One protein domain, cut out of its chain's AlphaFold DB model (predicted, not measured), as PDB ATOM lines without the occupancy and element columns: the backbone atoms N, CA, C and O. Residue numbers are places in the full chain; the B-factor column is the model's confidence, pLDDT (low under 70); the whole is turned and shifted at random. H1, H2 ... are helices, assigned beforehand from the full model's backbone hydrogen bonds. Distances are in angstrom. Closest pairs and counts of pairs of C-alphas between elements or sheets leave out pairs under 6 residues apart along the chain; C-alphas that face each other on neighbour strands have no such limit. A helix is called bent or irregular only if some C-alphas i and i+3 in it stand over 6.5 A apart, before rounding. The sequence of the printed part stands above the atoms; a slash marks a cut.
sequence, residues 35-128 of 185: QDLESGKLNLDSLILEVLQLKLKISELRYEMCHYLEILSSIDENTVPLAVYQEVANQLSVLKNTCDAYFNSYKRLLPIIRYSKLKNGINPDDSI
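What this domain is: This is residues 35 to 128 of the 185 residues of the protein "DEKNAAC105543" of Brettanomyces naardenensis (UniProt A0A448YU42). The domain is a long, slim helical hairpin: H2 and the arm H3a run side by side in opposite ways. At one end residues 76 to 83, of which 82 to 83 belong to H3a, stick out; at the other, H3 bends away as the short arm H3b, and the very short H1 lies near that same end. The printed part has 94 residues with three named helices, in the order H1, H2, H3, and no named strand; the class is all helix. The whole is extended, with a radius of gyration of the C-alphas of 19.2 A, and spans 61 by 27 by 15 A, only just a rod.

How they stand to each other: H1, residues 35 to 38, comes first, and a tight link of 5 residues joins it to H2, residues 44 to 74. These two are close but not clearly touching, with the closest C-alphas, those of Leu 37 and Leu 44, 7.8 A apart. H3, residues 82 to 119, was assigned as one helix by its hydrogen bonds, but it is bent: C-alphas 108 and 111 are 7.1 A apart. Its arms are H3a, residues 82 to 108, and H3b, residues 111 to 119, and their lines stand at a steep tilt of 44 degrees. H2 and H3a form a helical hairpin, opposite ways at a shallow tilt of 27 degrees. They touch, and their closest C-alphas, those of Leu 54 and Tyr 102, are 7.0 A apart. H2 and H3b are apart, as are H1 and H3a; H1 and H3b are only just apart, with the closest C-alphas at 8.2 A. Each O i to N i+4 pair is within hydrogen-bond range in H3a and H3b, and 26 of 27 are in H2; H1 is too short for such a pair, and its 1 pair of O i and N i+3 is not within range.

Where its parts are: H1 begins at C-alpha 35, at (-39.988, -3.024, -13.714). H2 measures 45.2 A from first to last C-alpha and begins at C-alpha 44, at (-30.623, 4.953, -9.190). H3a measures 39.2 A and H3b 12.3 A, the latter ending at C-alpha 119, at (-36.457, -6.558, -0.090). Residues 120 to 128 follow with no named element.

The domain as a whole: The C-alphas of Ser 39 and Asn 78, the two farthest apart, are 62.5 A from each other. Residues 38 to 46, of which 44 to 46 belong to H2, stand free. The link from H2 to H3 is short, with 7 residues. The printed part has no cut. Its mean pLDDT is 84.3, and residues 127 to 128 are under 70 in this model.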
ATOM      1  N   GLN A  35     -40.593  -2.393 -12.538       77.12
ATOM      2  CA  GLN A  35     -39.988  -3.024 -13.714       77.12
ATOM      3  C   GLN A  35     -38.946  -2.117 -14.388       77.12
ATOM      4  O   GLN A  35     -37.951  -2.609 -14.916       77.12
ATOM      5  N   ASP A  36     -39.123  -0.794 -14.334       76.38
ATOM      6  CA  ASP A  36     -38.145   0.167 -14.865       76.38
ATOM      7  C   ASP A  36     -36.903   0.274 -13.966       76.38
ATOM      8  O   ASP A  36     -35.800   0.524 -14.457       76.38
ATOM      9  N   LEU A  37     -37.074   0.026 -12.661       76.31
ATOM     10  CA  LEU A  37     -35.978  -0.105 -11.699       76.31
ATOM     11  C   LEU A  37     -35.177  -1.394 -11.952       76.31
ATOM     12  O   LEU A  37     -33.955  -1.351 -12.043       76.31
ATOM     13  N   GLU A  38     -35.857  -2.536 -12.093       75.06
ATOM     14  CA  GLU A  38     -35.213  -3.843 -12.298       75.06
ATOM     15  C   GLU A  38     -34.567  -3.979 -13.685       75.06
ATOM     16  O   GLU A  38     -33.550  -4.651 -13.829       75.06
ATOM     17  N   SER A  39     -35.118  -3.307 -14.700       78.94
ATOM     18  CA  SER A  39     -34.556  -3.282 -16.059       78.94
ATOM     19  C   SER A  39     -33.410  -2.280 -16.246       78.94
ATOM     20  O   SER A  39     -32.877  -2.174 -17.350       78.94
ATOM     21  N   GLY A  40     -33.027  -1.533 -15.201       72.38
ATOM     22  CA  GLY A  40     -31.925  -0.564 -15.247       72.38
ATOM     23  C   GLY A  40     -32.201   0.679 -16.098       72.38
ATOM     24  O   GLY A  40     -31.293   1.468 -16.340       72.38
ATOM     25  N   LYS A  41     -33.446   0.877 -16.555       79.06
ATOM     26  CA  LYS A  41     -33.865   2.085 -17.286       79.06
ATOM     27  C   LYS A  41     -33.927   3.310 -16.377       79.06
ATOM     28  O   LYS A  41     -33.807   4.439 -16.851       79.06
ATOM     29  N   LEU A  42     -34.142   3.092 -15.080       77.19
ATOM     30  CA  LEU A  42     -34.157   4.138 -14.069       77.19
ATOM     31  C   LEU A  42     -32.749   4.360 -13.499       77.19
ATOM     32  O   LEU A  42     -32.132   3.439 -12.966       77.19
ATOM     33  N   ASN A  43     -32.269   5.603 -13.534       81.38
ATOM     34  CA  ASN A  43     -31.012   5.974 -12.885       81.38
ATOM     35  C   ASN A  43     -31.184   5.992 -11.356       81.38
ATOM     36  O   ASN A  43     -31.861   6.870 -10.816       81.38
ATOM     37  N   LEU A  44     -30.551   5.043 -10.654       81.56
ATOM     38  CA  LEU A  44     -30.623   4.953  -9.190       81.56
ATOM     39  C   LEU A  44     -30.041   6.190  -8.497       81.56
ATOM     40  O   LEU A  44     -30.622   6.657  -7.521       81.56
ATOM     41  N   ASP A  45     -28.943   6.752  -9.004       84.00
ATOM     42  CA  ASP A  45     -28.308   7.925  -8.390       84.00
ATOM     43  C   ASP A  45     -29.238   9.142  -8.396       84.00
ATOM     44  O   ASP A  45     -29.377   9.836  -7.389       84.00
ATOM     45  N   SER A  46     -29.948   9.363  -9.507       84.44
ATOM     46  CA  SER A  46     -30.956  10.423  -9.615       84.44
ATOM     47  C   SER A  46     -32.109  10.204  -8.639       84.44
ATOM     48  O   SER A  46     -32.591  11.157  -8.034       84.44
ATOM     49  N   LEU A  47     -32.520   8.949  -8.443       84.94
ATOM     50  CA  LEU A  47     -33.576   8.595  -7.502       84.94
ATOM     51  C   LEU A  47     -33.163   8.846  -6.046       84.94
ATOM     52  O   LEU A  47     -33.931   9.395  -5.259       84.94
ATOM     53  N   ILE A  48     -31.944   8.446  -5.681       86.88
ATOM     54  CA  ILE A  48     -31.389   8.665  -4.343       86.88
ATOM     55  C   ILE A  48     -31.285  10.167  -4.065       86.88
ATOM     56  O   ILE A  48     -31.676  10.624  -2.990       86.88
ATOM     57  N   LEU A  49     -30.807  10.937  -5.045       89.38
ATOM     58  CA  LEU A  49     -30.732  12.391  -4.959       89.38
ATOM     59  C   LEU A  49     -32.124  12.998  -4.746       89.38
ATOM     60  O   LEU A  49     -32.294  13.823  -3.849       89.38
ATOM     61  N   GLU A  50     -33.132  12.544  -5.489       86.50
ATOM     62  CA  GLU A  50     -34.514  12.999  -5.322       86.50
ATOM     63  C   GLU A  50     -35.052  12.697  -3.911       86.50
ATOM     64  O   GLU A  50     -35.618  13.573  -3.257       86.50
ATOM     65  N   VAL A  51     -34.814  11.495  -3.376       88.38
ATOM     66  CA  VAL A  51     -35.203  11.142  -1.997       88.38
ATOM     67  C   VAL A  51     -34.525  12.059  -0.970       88.38
ATOM     68  O   VAL A  51     -35.166  12.495  -0.009       88.38
ATOM     69  N   LEU A  52     -33.243  12.383  -1.162       89.25
ATOM     70  CA  LEU A  52     -32.521  13.322  -0.300       89.25
ATOM     71  C   LEU A  52     -33.090  14.741  -0.399       89.25
ATOM     72  O   LEU A  52     -33.267  15.397   0.630       89.25
ATOM     73  N   GLN A  53     -33.431  15.195  -1.604       89.25
ATOM     74  CA  GLN A  53     -34.089  16.482  -1.813       89.25
ATOM     75  C   GLN A  53     -35.446  16.537  -1.114       89.25
ATOM     76  O   GLN A  53     -35.709  17.499  -0.399       89.25
ATOM     77  N   LEU A  54     -36.277  15.493  -1.220       89.94
ATOM     78  CA  LEU A  54     -37.546  15.424  -0.490       89.94
ATOM     79  C   LEU A  54     -37.331  15.497   1.027       89.94
ATOM     80  O   LEU A  54     -38.047  16.219   1.723       89.94
ATOM     81  N   LYS A  55     -36.322  14.795   1.554       90.25
ATOM     82  CA  LYS A  55     -35.986  14.833   2.985       90.25
ATOM     83  C   LYS A  55     -35.609  16.242   3.463       90.25
ATOM     84  O   LYS A  55     -35.949  16.616   4.587       90.25
ATOM     85  N   LEU A  56     -34.905  17.019   2.645       91.00
ATOM     86  CA  LEU A  56     -34.605  18.417   2.959       91.00
ATOM     87  C   LEU A  56     -35.865  19.281   2.835       91.00
ATOM     88  O   LEU A  56     -36.206  20.007   3.771       91.00
ATOM     89  N   LYS A  57     -36.617  19.114   1.742       90.62
ATOM     90  CA  LYS A  57     -37.783  19.938   1.415       90.62
ATOM     91  C   LYS A  57     -38.896  19.845   2.455       90.62
ATOM     92  O   LYS A  57     -39.522  20.850   2.759       90.62
ATOM     93  N   ILE A  58     -39.115  18.684   3.078       91.31
ATOM     94  CA  ILE A  58     -40.116  18.563   4.154       91.31
ATOM     95  C   ILE A  58     -39.750  19.366   5.410       91.31
ATOM     96  O   ILE A  58     -40.619  19.751   6.190       91.31
ATOM     97  N   SER A  59     -38.462  19.599   5.659       90.81
ATOM     98  CA  SER A  59     -38.027  20.426   6.789       90.81
ATOM     99  C   SER A  59     -38.201  21.909   6.473       90.81
ATOM    100  O   SER A  59     -38.714  22.638   7.313       90.81
ATOM    101  N   GLU A  60     -37.876  22.311   5.245       90.81
ATOM    102  CA  GLU A  60     -38.123  23.660   4.723       90.81
ATOM    103  C   GLU A  60     -39.619  24.006   4.737       90.81
ATOM    104  O   GLU A  60     -40.003  24.998   5.343       90.81
ATOM    105  N   LEU A  61     -40.483  23.129   4.209       91.38
ATOM    106  CA  LEU A  61     -41.937  23.332   4.220       91.38
ATOM    107  C   LEU A  61     -42.493  23.494   5.637       91.38
ATOM    108  O   LEU A  61     -43.364  24.326   5.868       91.38
ATOM    109  N   ARG A  62     -41.999  22.713   6.606       90.50
ATOM    110  CA  ARG A  62     -42.418  22.850   8.009       90.50
ATOM    111  C   ARG A  62     -42.009  24.196   8.591       90.50
ATOM    112  O   ARG A  62     -42.808  24.806   9.291       90.50
ATOM    113  N   TYR A  63     -40.791  24.642   8.299       93.00
ATOM    114  CA  TYR A  63     -40.315  25.954   8.722       93.00
ATOM    115  C   TYR A  63     -41.168  27.073   8.119       93.00
ATOM    116  O   TYR A  63     -41.659  27.920   8.857       93.00
ATOM    117  N   GLU A  64     -41.418  27.031   6.809       90.00
ATOM    118  CA  GLU A  64     -42.259  28.013   6.122       90.00
ATOM    119  C   GLU A  64     -43.685  28.030   6.688       90.00
ATOM    120  O   GLU A  64     -44.202  29.096   7.005       90.00
ATOM    121  N   MET A  65     -44.307  26.864   6.902       88.75
ATOM    122  CA  MET A  65     -45.629  26.776   7.536       88.75
ATOM    123  C   MET A  65     -45.657  27.446   8.912       88.75
ATOM    124  O   MET A  65     -46.571  28.218   9.192       88.75
ATOM    125  N   CYS A  66     -44.671  27.168   9.771       89.94
ATOM    126  CA  CYS A  66     -44.572  27.807  11.081       89.94
ATOM    127  C   CYS A  66     -44.386  29.321  10.954       89.94
ATOM    128  O   CYS A  66     -45.084  30.072  11.627       89.94
ATOM    129  N   HIS A  67     -43.515  29.763  10.050       88.50
ATOM    130  CA  HIS A  67     -43.255  31.177   9.816       88.50
ATOM    131  C   HIS A  67     -44.514  31.932   9.369       88.50
ATOM    132  O   HIS A  67     -44.826  32.993   9.906       88.50
ATOM    133  N   TYR A  68     -45.296  31.371   8.443       86.00
ATOM    134  CA  TYR A  68     -46.545  31.998   8.010       86.00
ATOM    135  C   TYR A  68     -47.617  31.998   9.100       86.00
ATOM    136  O   TYR A  68     -48.376  32.959   9.195       86.00
ATOM    137  N   LEU A  69     -47.676  30.964   9.946       85.31
ATOM    138  CA  LEU A  69     -48.565  30.960  11.112       85.31
ATOM    139  C   LEU A  69     -48.178  32.047  12.122       85.31
ATOM    140  O   LEU A  69     -49.060  32.725  12.644       85.31
ATOM    141  N   GLU A  70     -46.882  32.250  12.363       87.44
ATOM    142  CA  GLU A  70     -46.384  33.338  13.210       87.44
ATOM    143  C   GLU A  70     -46.753  34.706  12.628       87.44
ATOM    144  O   GLU A  70     -47.336  35.526  13.339       87.44
ATOM    145  N   ILE A  71     -46.513  34.924  11.329       85.50
ATOM    146  CA  ILE A  71     -46.895  36.162  10.635       85.50
ATOM    147  C   ILE A  71     -48.393  36.413  10.792       85.50
ATOM    148  O   ILE A  71     -48.780  37.477  11.267       85.50
ATOM    149  N   LEU A  72     -49.232  35.426  10.468       83.06
ATOM    150  CA  LEU A  72     -50.687  35.541  10.586       83.06
ATOM    151  C   LEU A  72     -51.138  35.826  12.022       83.06
ATOM    152  O   LEU A  72     -52.077  36.587  12.214       83.06
ATOM    153  N   SER A  73     -50.461  35.260  13.024       83.69
ATOM    154  CA  SER A  73     -50.772  35.513  14.437       83.69
ATOM    155  C   SER A  73     -50.335  36.895  14.935       83.69
ATOM    156  O   SER A  73     -50.872  37.387  15.922       83.69
ATOM    157  N   SER A  74     -49.358  37.517  14.269       84.19
ATOM    158  CA  SER A  74     -48.809  38.829  14.642       84.19
ATOM    159  C   SER A  74     -49.574  40.016  14.045       84.19
ATOM    160  O   SER A  74     -49.326  41.163  14.414       84.19
ATOM    161  N   ILE A  75     -50.492  39.746  13.114       81.31
ATOM    162  CA  ILE A  75     -51.316  40.736  12.421       81.31
ATOM    163  C   ILE A  75     -52.456  41.171  13.353       81.31
ATOM    164  O   ILE A  75     -53.303  40.367  13.727       81.31
ATOM    165  N   ASP A  76     -52.484  42.456  13.708       77.50
ATOM    166  CA  ASP A  76     -53.589  43.071  14.450       77.50
ATOM    167  C   ASP A  76     -54.769  43.363  13.505       77.50
ATOM    168  O   ASP A  76     -54.617  44.016  12.469       77.50
ATOM    169  N   GLU A  77     -55.959  42.883  13.864       72.25
ATOM    170  CA  GLU A  77     -57.169  42.924  13.028       72.25
ATOM    171  C   GLU A  77     -57.610  44.355  12.674       72.25
ATOM    172  O   GLU A  77     -58.302  44.568  11.679       72.25
ATOM    173  N   ASN A  78     -57.190  45.349  13.463       72.12
ATOM    174  CA  ASN A  78     -57.686  46.721  13.364       72.12
ATOM    175  C   ASN A  78     -56.788  47.665  12.550       72.12
ATOM    176  O   ASN A  78     -57.219  48.765  12.203       72.12
ATOM    177  N   THR A  79     -55.539  47.281  12.271       70.06
ATOM    178  CA  THR A  79     -54.506  48.223  11.798       70.06
ATOM    179  C   THR A  79     -53.803  47.797  10.512       70.06
ATOM    180  O   THR A  79     -52.980  48.549   9.984       70.06
ATOM    181  N   VAL A  80     -54.131  46.625   9.961       74.38
ATOM    182  CA  VAL A  80     -53.338  46.036   8.877       74.38
ATOM    183  C   VAL A  80     -53.864  46.431   7.489       74.38
ATOM    184  O   VAL A  80     -55.035  46.205   7.174       74.38
ATOM    185  N   PRO A  81     -53.008  46.989   6.608       79.81
ATOM    186  CA  PRO A  81     -53.386  47.317   5.237       79.81
ATOM    187  C   PRO A  81     -53.766  46.078   4.417       79.81
ATOM    188  O   PRO A  81     -53.069  45.064   4.446       79.81
ATOM    189  N   LEU A  82     -54.799  46.199   3.575       81.75
ATOM    190  CA  LEU A  82     -55.253  45.142   2.656       81.75
ATOM    191  C   LEU A  82     -54.119  44.563   1.785       81.75
ATOM    192  O   LEU A  82     -54.118  43.371   1.487       81.75
ATOM    193  N   ALA A  83     -53.138  45.388   1.412       79.56
ATOM    194  CA  ALA A  83     -51.967  44.964   0.644       79.56
ATOM    195  C   ALA A  83     -51.118  43.909   1.380       79.56
ATOM    196  O   ALA A  83     -50.620  42.980   0.752       79.56
ATOM    197  N   VAL A  84     -51.000  44.007   2.709       80.88
ATOM    198  CA  VAL A  84     -50.267  43.028   3.531       80.88
ATOM    199  C   VAL A  84     -51.011  41.695   3.545       80.88
ATOM    200  O   VAL A  84     -50.402  40.645   3.373       80.88
ATOM    201  N   TYR A  85     -52.341  41.728   3.667       82.19
ATOM    202  CA  TYR A  85     -53.155  40.516   3.601       82.19
ATOM    203  C   TYR A  85     -53.061  39.829   2.231       82.19
ATOM    204  O   TYR A  85     -52.920  38.611   2.156       82.19
ATOM    205  N   GLN A  86     -53.105  40.602   1.142       86.00
ATOM    206  CA  GLN A  86     -52.947  40.072  -0.215       86.00
ATOM    207  C   GLN A  86     -51.574  39.427  -0.424       86.00
ATOM    208  O   GLN A  86     -51.495  38.352  -1.015       86.00
ATOM    209  N   GLU A  87     -50.511  40.042   0.093       85.94
ATOM    210  CA  GLU A  87     -49.162  39.486   0.011       85.94
ATOM    211  C   GLU A  87     -49.055  38.154   0.766       85.94
ATOM    212  O   GLU A  87     -48.628  37.150   0.196       85.94
ATOM    213  N   VAL A  88     -49.541  38.095   2.010       84.94
ATOM    214  CA  VAL A  88     -49.544  36.852   2.800       84.94
ATOM    215  C   VAL A  88     -50.407  35.771   2.137       84.94
ATOM    216  O   VAL A  88     -50.016  34.604   2.091       84.94
ATOM    217  N   ALA A  89     -51.553  36.136   1.557       86.69
ATOM    218  CA  ALA A  89     -52.406  35.202   0.824       86.69
ATOM    219  C   ALA A  89     -51.719  34.636  -0.433       86.69
ATOM    220  O   ALA A  89     -51.832  33.438  -0.715       86.69
ATOM    221  N   ASN A  90     -50.970  35.463  -1.169       89.25
ATOM    222  CA  ASN A  90     -50.183  35.022  -2.321       89.25
ATOM    223  C   ASN A  90     -49.069  34.060  -1.897       89.25
ATOM    224  O   ASN A  90     -48.917  32.990  -2.490       89.25
ATOM    225  N   GLN A  91     -48.336  34.399  -0.837       88.19
ATOM    226  CA  GLN A  91     -47.278  33.554  -0.282       88.19
ATOM    227  C   GLN A  91     -47.828  32.202   0.199       88.19
ATOM    228  O   GLN A  91     -47.251  31.153  -0.094       88.19
ATOM    229  N   LEU A  92     -49.005  32.192   0.831       88.94
ATOM    230  CA  LEU A  92     -49.681  30.964   1.247       88.94
ATOM    231  C   LEU A  92     -50.139  30.106   0.054       88.94
ATOM    232  O   LEU A  92     -50.062  28.878   0.102       88.94
ATOM    233  N   SER A  93     -50.588  30.735  -1.034       90.75
ATOM    234  CA  SER A  93     -50.924  30.039  -2.285       90.75
ATOM    235  C   SER A  93     -49.696  29.354  -2.894       90.75
ATOM    236  O   SER A  93     -49.755  28.182  -3.277       90.75
ATOM    237  N   VAL A  94     -48.549  30.042  -2.911       91.56
ATOM    238  CA  VAL A  94     -47.269  29.458  -3.337       91.56
ATOM    239  C   VAL A  94     -46.887  28.285  -2.435       91.56
ATOM    240  O   VAL A  94     -46.609  27.199  -2.947       91.56
ATOM    241  N   LEU A  95     -46.962  28.449  -1.110       90.69
ATOM    242  CA  LEU A  95     -46.686  27.374  -0.157       90.69
ATOM    243  C   LEU A  95     -47.569  26.149  -0.417       90.69
ATOM    244  O   LEU A  95     -47.069  25.026  -0.479       90.69
ATOM    245  N   LYS A  96     -48.870  26.347  -0.633       91.75
ATOM    246  CA  LYS A  96     -49.794  25.257  -0.960       91.75
ATOM    247  C   LYS A  96     -49.349  24.503  -2.215       91.75
ATOM    248  O   LYS A  96     -49.225  23.281  -2.175       91.75
ATOM    249  N   ASN A  97     -49.029  25.221  -3.290       92.81
ATOM    250  CA  ASN A  97     -48.555  24.606  -4.531       92.81
ATOM    251  C   ASN A  97     -47.254  23.815  -4.316       92.81
ATOM    252  O   ASN A  97     -47.092  22.721  -4.858       92.81
ATOM    253  N   THR A  98     -46.335  24.326  -3.489       91.44
ATOM    254  CA  THR A  98     -45.100  23.598  -3.150       91.44
ATOM    255  C   THR A  98     -45.364  22.348  -2.304       91.44
ATOM    256  O   THR A  98     -44.713  21.324  -2.519       91.44
ATOM    257  N   CYS A  99     -46.354  22.377  -1.406       90.31
ATOM    258  CA  CYS A  99     -46.792  21.205  -0.646       90.31
ATOM    259  C   CYS A  99     -47.384  20.130  -1.562       90.31
ATOM    260  O   CYS A  99     -47.038  18.952  -1.438       90.31
ATOM    261  N   ASP A 100     -48.230  20.532  -2.509       91.50
ATOM    262  CA  ASP A 100     -48.832  19.624  -3.483       91.50
ATOM    263  C   ASP A 100     -47.759  18.996  -4.387       91.50
ATOM    264  O   ASP A 100     -47.756  17.782  -4.616       91.50
ATOM    265  N   ALA A 101     -46.781  19.788  -4.837       89.38
ATOM    266  CA  ALA A 101     -45.640  19.299  -5.612       89.38
ATOM    267  C   ALA A 101     -44.783  18.291  -4.823       89.38
ATOM    268  O   ALA A 101     -44.419  17.233  -5.350       89.38
ATOM    269  N   TYR A 102     -44.506  18.578  -3.547       91.50
ATOM    270  CA  TYR A 102     -43.819  17.648  -2.650       91.50
ATOM    271  C   TYR A 102     -44.598  16.336  -2.508       91.50
ATOM    272  O   TYR A 102     -44.031  15.252  -2.655       91.50
ATOM    273  N   PHE A 103     -45.908  16.414  -2.276       89.25
ATOM    274  CA  PHE A 103     -46.750  15.238  -2.085       89.25
ATOM    275  C   PHE A 103     -46.835  14.367  -3.340       89.25
ATOM    276  O   PHE A 103     -46.766  13.140  -3.247       89.25
ATOM    277  N   ASN A 104     -46.928  14.985  -4.516       88.75
ATOM    278  CA  ASN A 104     -46.918  14.276  -5.793       88.75
ATOM    279  C   ASN A 104     -45.580  13.567  -6.037       88.75
ATOM    280  O   ASN A 104     -45.566  12.395  -6.420       88.75
ATOM    281  N   SER A 105     -44.464  14.233  -5.736       86.38
ATOM    282  CA  SER A 105     -43.125  13.639  -5.838       86.38
ATOM    283  C   SER A 105     -42.965  12.467  -4.864       86.38
ATOM    284  O   SER A 105     -42.518  11.385  -5.242       86.38
ATOM    285  N   TYR A 106     -43.440  12.622  -3.626       88.81
ATOM    286  CA  TYR A 106     -43.409  11.562  -2.621       88.81
ATOM    287  C   TYR A 106     -44.256  10.347  -3.024       88.81
ATOM    288  O   TYR A 106     -43.793   9.208  -2.954       88.81
ATOM    289  N   LYS A 107     -45.485  10.574  -3.505       87.44
ATOM    290  CA  LYS A 107     -46.369   9.518  -4.020       87.44
ATOM    291  C   LYS A 107     -45.730   8.737  -5.160       87.44
ATOM    292  O   LYS A 107     -45.869   7.518  -5.212       87.44
ATOM    293  N   ARG A 108     -45.020   9.429  -6.051       86.31
ATOM    294  CA  ARG A 108     -44.323   8.816  -7.183       86.31
ATOM    295  C   ARG A 108     -43.203   7.871  -6.739       86.31
ATOM    296  O   ARG A 108     -43.014   6.836  -7.368       86.31
ATOM    297  N   LEU A 109     -42.508   8.197  -5.647       86.31
ATOM    298  CA  LEU A 109     -41.422   7.390  -5.071       86.31
ATOM    299  C   LEU A 109     -41.912   6.240  -4.175       86.31
ATOM    300  O   LEU A 109     -41.173   5.289  -3.910       86.31
ATOM    301  N   LEU A 110     -43.163   6.301  -3.719       86.00
ATOM    302  CA  LEU A 110     -43.745   5.363  -2.758       86.00
ATOM    303  C   LEU A 110     -43.663   3.883  -3.187       86.00
ATOM    304  O   LEU A 110     -43.286   3.065  -2.343       86.00
ATOM    305  N   PRO A 111     -43.925   3.499  -4.457       85.31
ATOM    306  CA  PRO A 111     -43.770   2.115  -4.914       85.31
ATOM    307  C   PRO A 111     -42.346   1.576  -4.743       85.31
ATOM    308  O   PRO A 111     -42.164   0.424  -4.349       85.31
ATOM    309  N   ILE A 112     -41.335   2.416  -4.972       85.06
ATOM    310  CA  ILE A 112     -39.923   2.029  -4.870       85.06
ATOM    311  C   ILE A 112     -39.507   1.899  -3.408       85.06
ATOM    312  O   ILE A 112     -38.854   0.929  -3.031       85.06
ATOM    313  N   ILE A 113     -39.939   2.837  -2.559       83.81
ATOM    314  CA  ILE A 113     -39.718   2.763  -1.110       83.81
ATOM    315  C   ILE A 113     -40.356   1.483  -0.551       83.81
ATOM    316  O   ILE A 113     -39.729   0.759   0.222       83.81
ATOM    317  N   ARG A 114     -41.587   1.169  -0.974       84.69
ATOM    318  CA  ARG A 114     -42.309  -0.053  -0.595       84.69
ATOM    319  C   ARG A 114     -41.569  -1.316  -1.056       84.69
ATOM    320  O   ARG A 114     -41.418  -2.239  -0.259       84.69
ATOM    321  N   TYR A 115     -41.067  -1.343  -2.290       84.44
ATOM    322  CA  TYR A 115     -40.249  -2.447  -2.804       84.44
ATOM    323  C   TYR A 115     -38.946  -2.623  -2.011       84.44
ATOM    324  O   TYR A 115     -38.608  -3.737  -1.616       84.44
ATOM    325  N   SER A 116     -38.249  -1.525  -1.708       82.94
ATOM    326  CA  SER A 116     -37.017  -1.542  -0.913       82.94
ATOM    327  C   SER A 116     -37.252  -2.073   0.505       82.94
ATOM    328  O   SER A 116     -36.499  -2.929   0.966       82.94
ATOM    329  N   LYS A 117     -38.337  -1.655   1.174       83.31
ATOM    330  CA  LYS A 117     -38.729  -2.218   2.478       83.31
ATOM    331  C   LYS A 117     -38.928  -3.732   2.404       83.31
ATOM    332  O   LYS A 117     -38.369  -4.455   3.224       83.31
ATOM    333  N   LEU A 118     -39.664  -4.199   1.393       85.25
ATOM    334  CA  LEU A 118     -39.972  -5.617   1.208       85.25
ATOM    335  C   LEU A 118     -38.709  -6.447   0.938       85.25
ATOM    336  O   LEU A 118     -38.542  -7.511   1.527       85.25
ATOM    337  N   LYS A 119     -37.775  -5.935   0.124       84.38
ATOM    338  CA  LYS A 119     -36.457  -6.558  -0.090       84.38
ATOM    339  C   LYS A 119     -35.603  -6.610   1.177       84.38
ATOM    340  O   LYS A 119     -34.867  -7.574   1.361       84.38
ATOM    341  N   ASN A 120     -35.744  -5.628   2.063       82.56
ATOM    342  CA  ASN A 120     -35.034  -5.578   3.341       82.56
ATOM    343  C   ASN A 120     -35.733  -6.385   4.454       82.56
ATOM    344  O   ASN A 120     -35.283  -6.355   5.598       82.56
ATOM    345  N   GLY A 121     -36.831  -7.088   4.147       82.12
ATOM    346  CA  GLY A 121     -37.596  -7.873   5.121       82.12
ATOM    347  C   GLY A 121     -38.416  -7.034   6.108       82.12
ATOM    348  O   GLY A 121     -38.850  -7.551   7.133       82.12
ATOM    349  N   ILE A 122     -38.624  -5.747   5.821       83.88
ATOM    350  CA  ILE A 122     -39.465  -4.839   6.607       83.88
ATOM    351  C   ILE A 122     -40.857  -4.838   5.975       83.88
ATOM    352  O   ILE A 122     -40.975  -4.671   4.757       83.88
ATOM    353  N   ASN A 123     -41.925  -4.978   6.771       79.56
ATOM    354  CA  ASN A 123     -43.261  -4.857   6.195       79.56
ATOM    355  C   ASN A 123     -43.440  -3.452   5.609       79.56
ATOM    356  O   ASN A 123     -43.039  -2.451   6.212       79.56
ATOM    357  N   PRO A 124     -44.062  -3.338   4.433       73.50
ATOM    358  CA  PRO A 124     -44.187  -2.055   3.762       73.50
ATOM    359  C   PRO A 124     -45.005  -1.038   4.569       73.50
ATOM    360  O   PRO A 124     -44.702   0.160   4.533       73.50
ATOM    361  N   ASP A 125     -45.970  -1.542   5.339       72.94
ATOM    362  CA  ASP A 125     -46.870  -0.771   6.196       72.94
ATOM    363  C   ASP A 125     -46.321  -0.583   7.619       72.94
ATOM    364  O   ASP A 125     -46.849   0.231   8.378       72.94
ATOM    365  N   ASP A 126     -45.213  -1.254   7.969       70.06
ATOM    366  CA  ASP A 126     -44.527  -0.977   9.225       70.06
ATOM    367  C   ASP A 126     -43.909   0.424   9.146       70.06
ATOM    368  O   ASP A 126     -43.058   0.753   8.299       70.06
ATOM    369  N   SER A 127     -44.366   1.282  10.056       63.25
ATOM    370  CA  SER A 127     -43.673   2.522  10.367       63.25
ATOM    371  C   SER A 127     -42.392   2.163  11.117       63.25
ATOM    372  O   SER A 127     -42.414   1.474  12.139       63.25
ATOM    373  N   ILE A 128     -41.247   2.612  10.598       61.56
ATOM    374  CA  ILE A 128     -39.996   2.551  11.354       61.56
ATOM    375  C   ILE A 128     -40.249   3.387  12.608       61.56
ATOM    376  O   ILE A 128     -40.522   4.581  12.500       61.56
TER     377      ILE A 128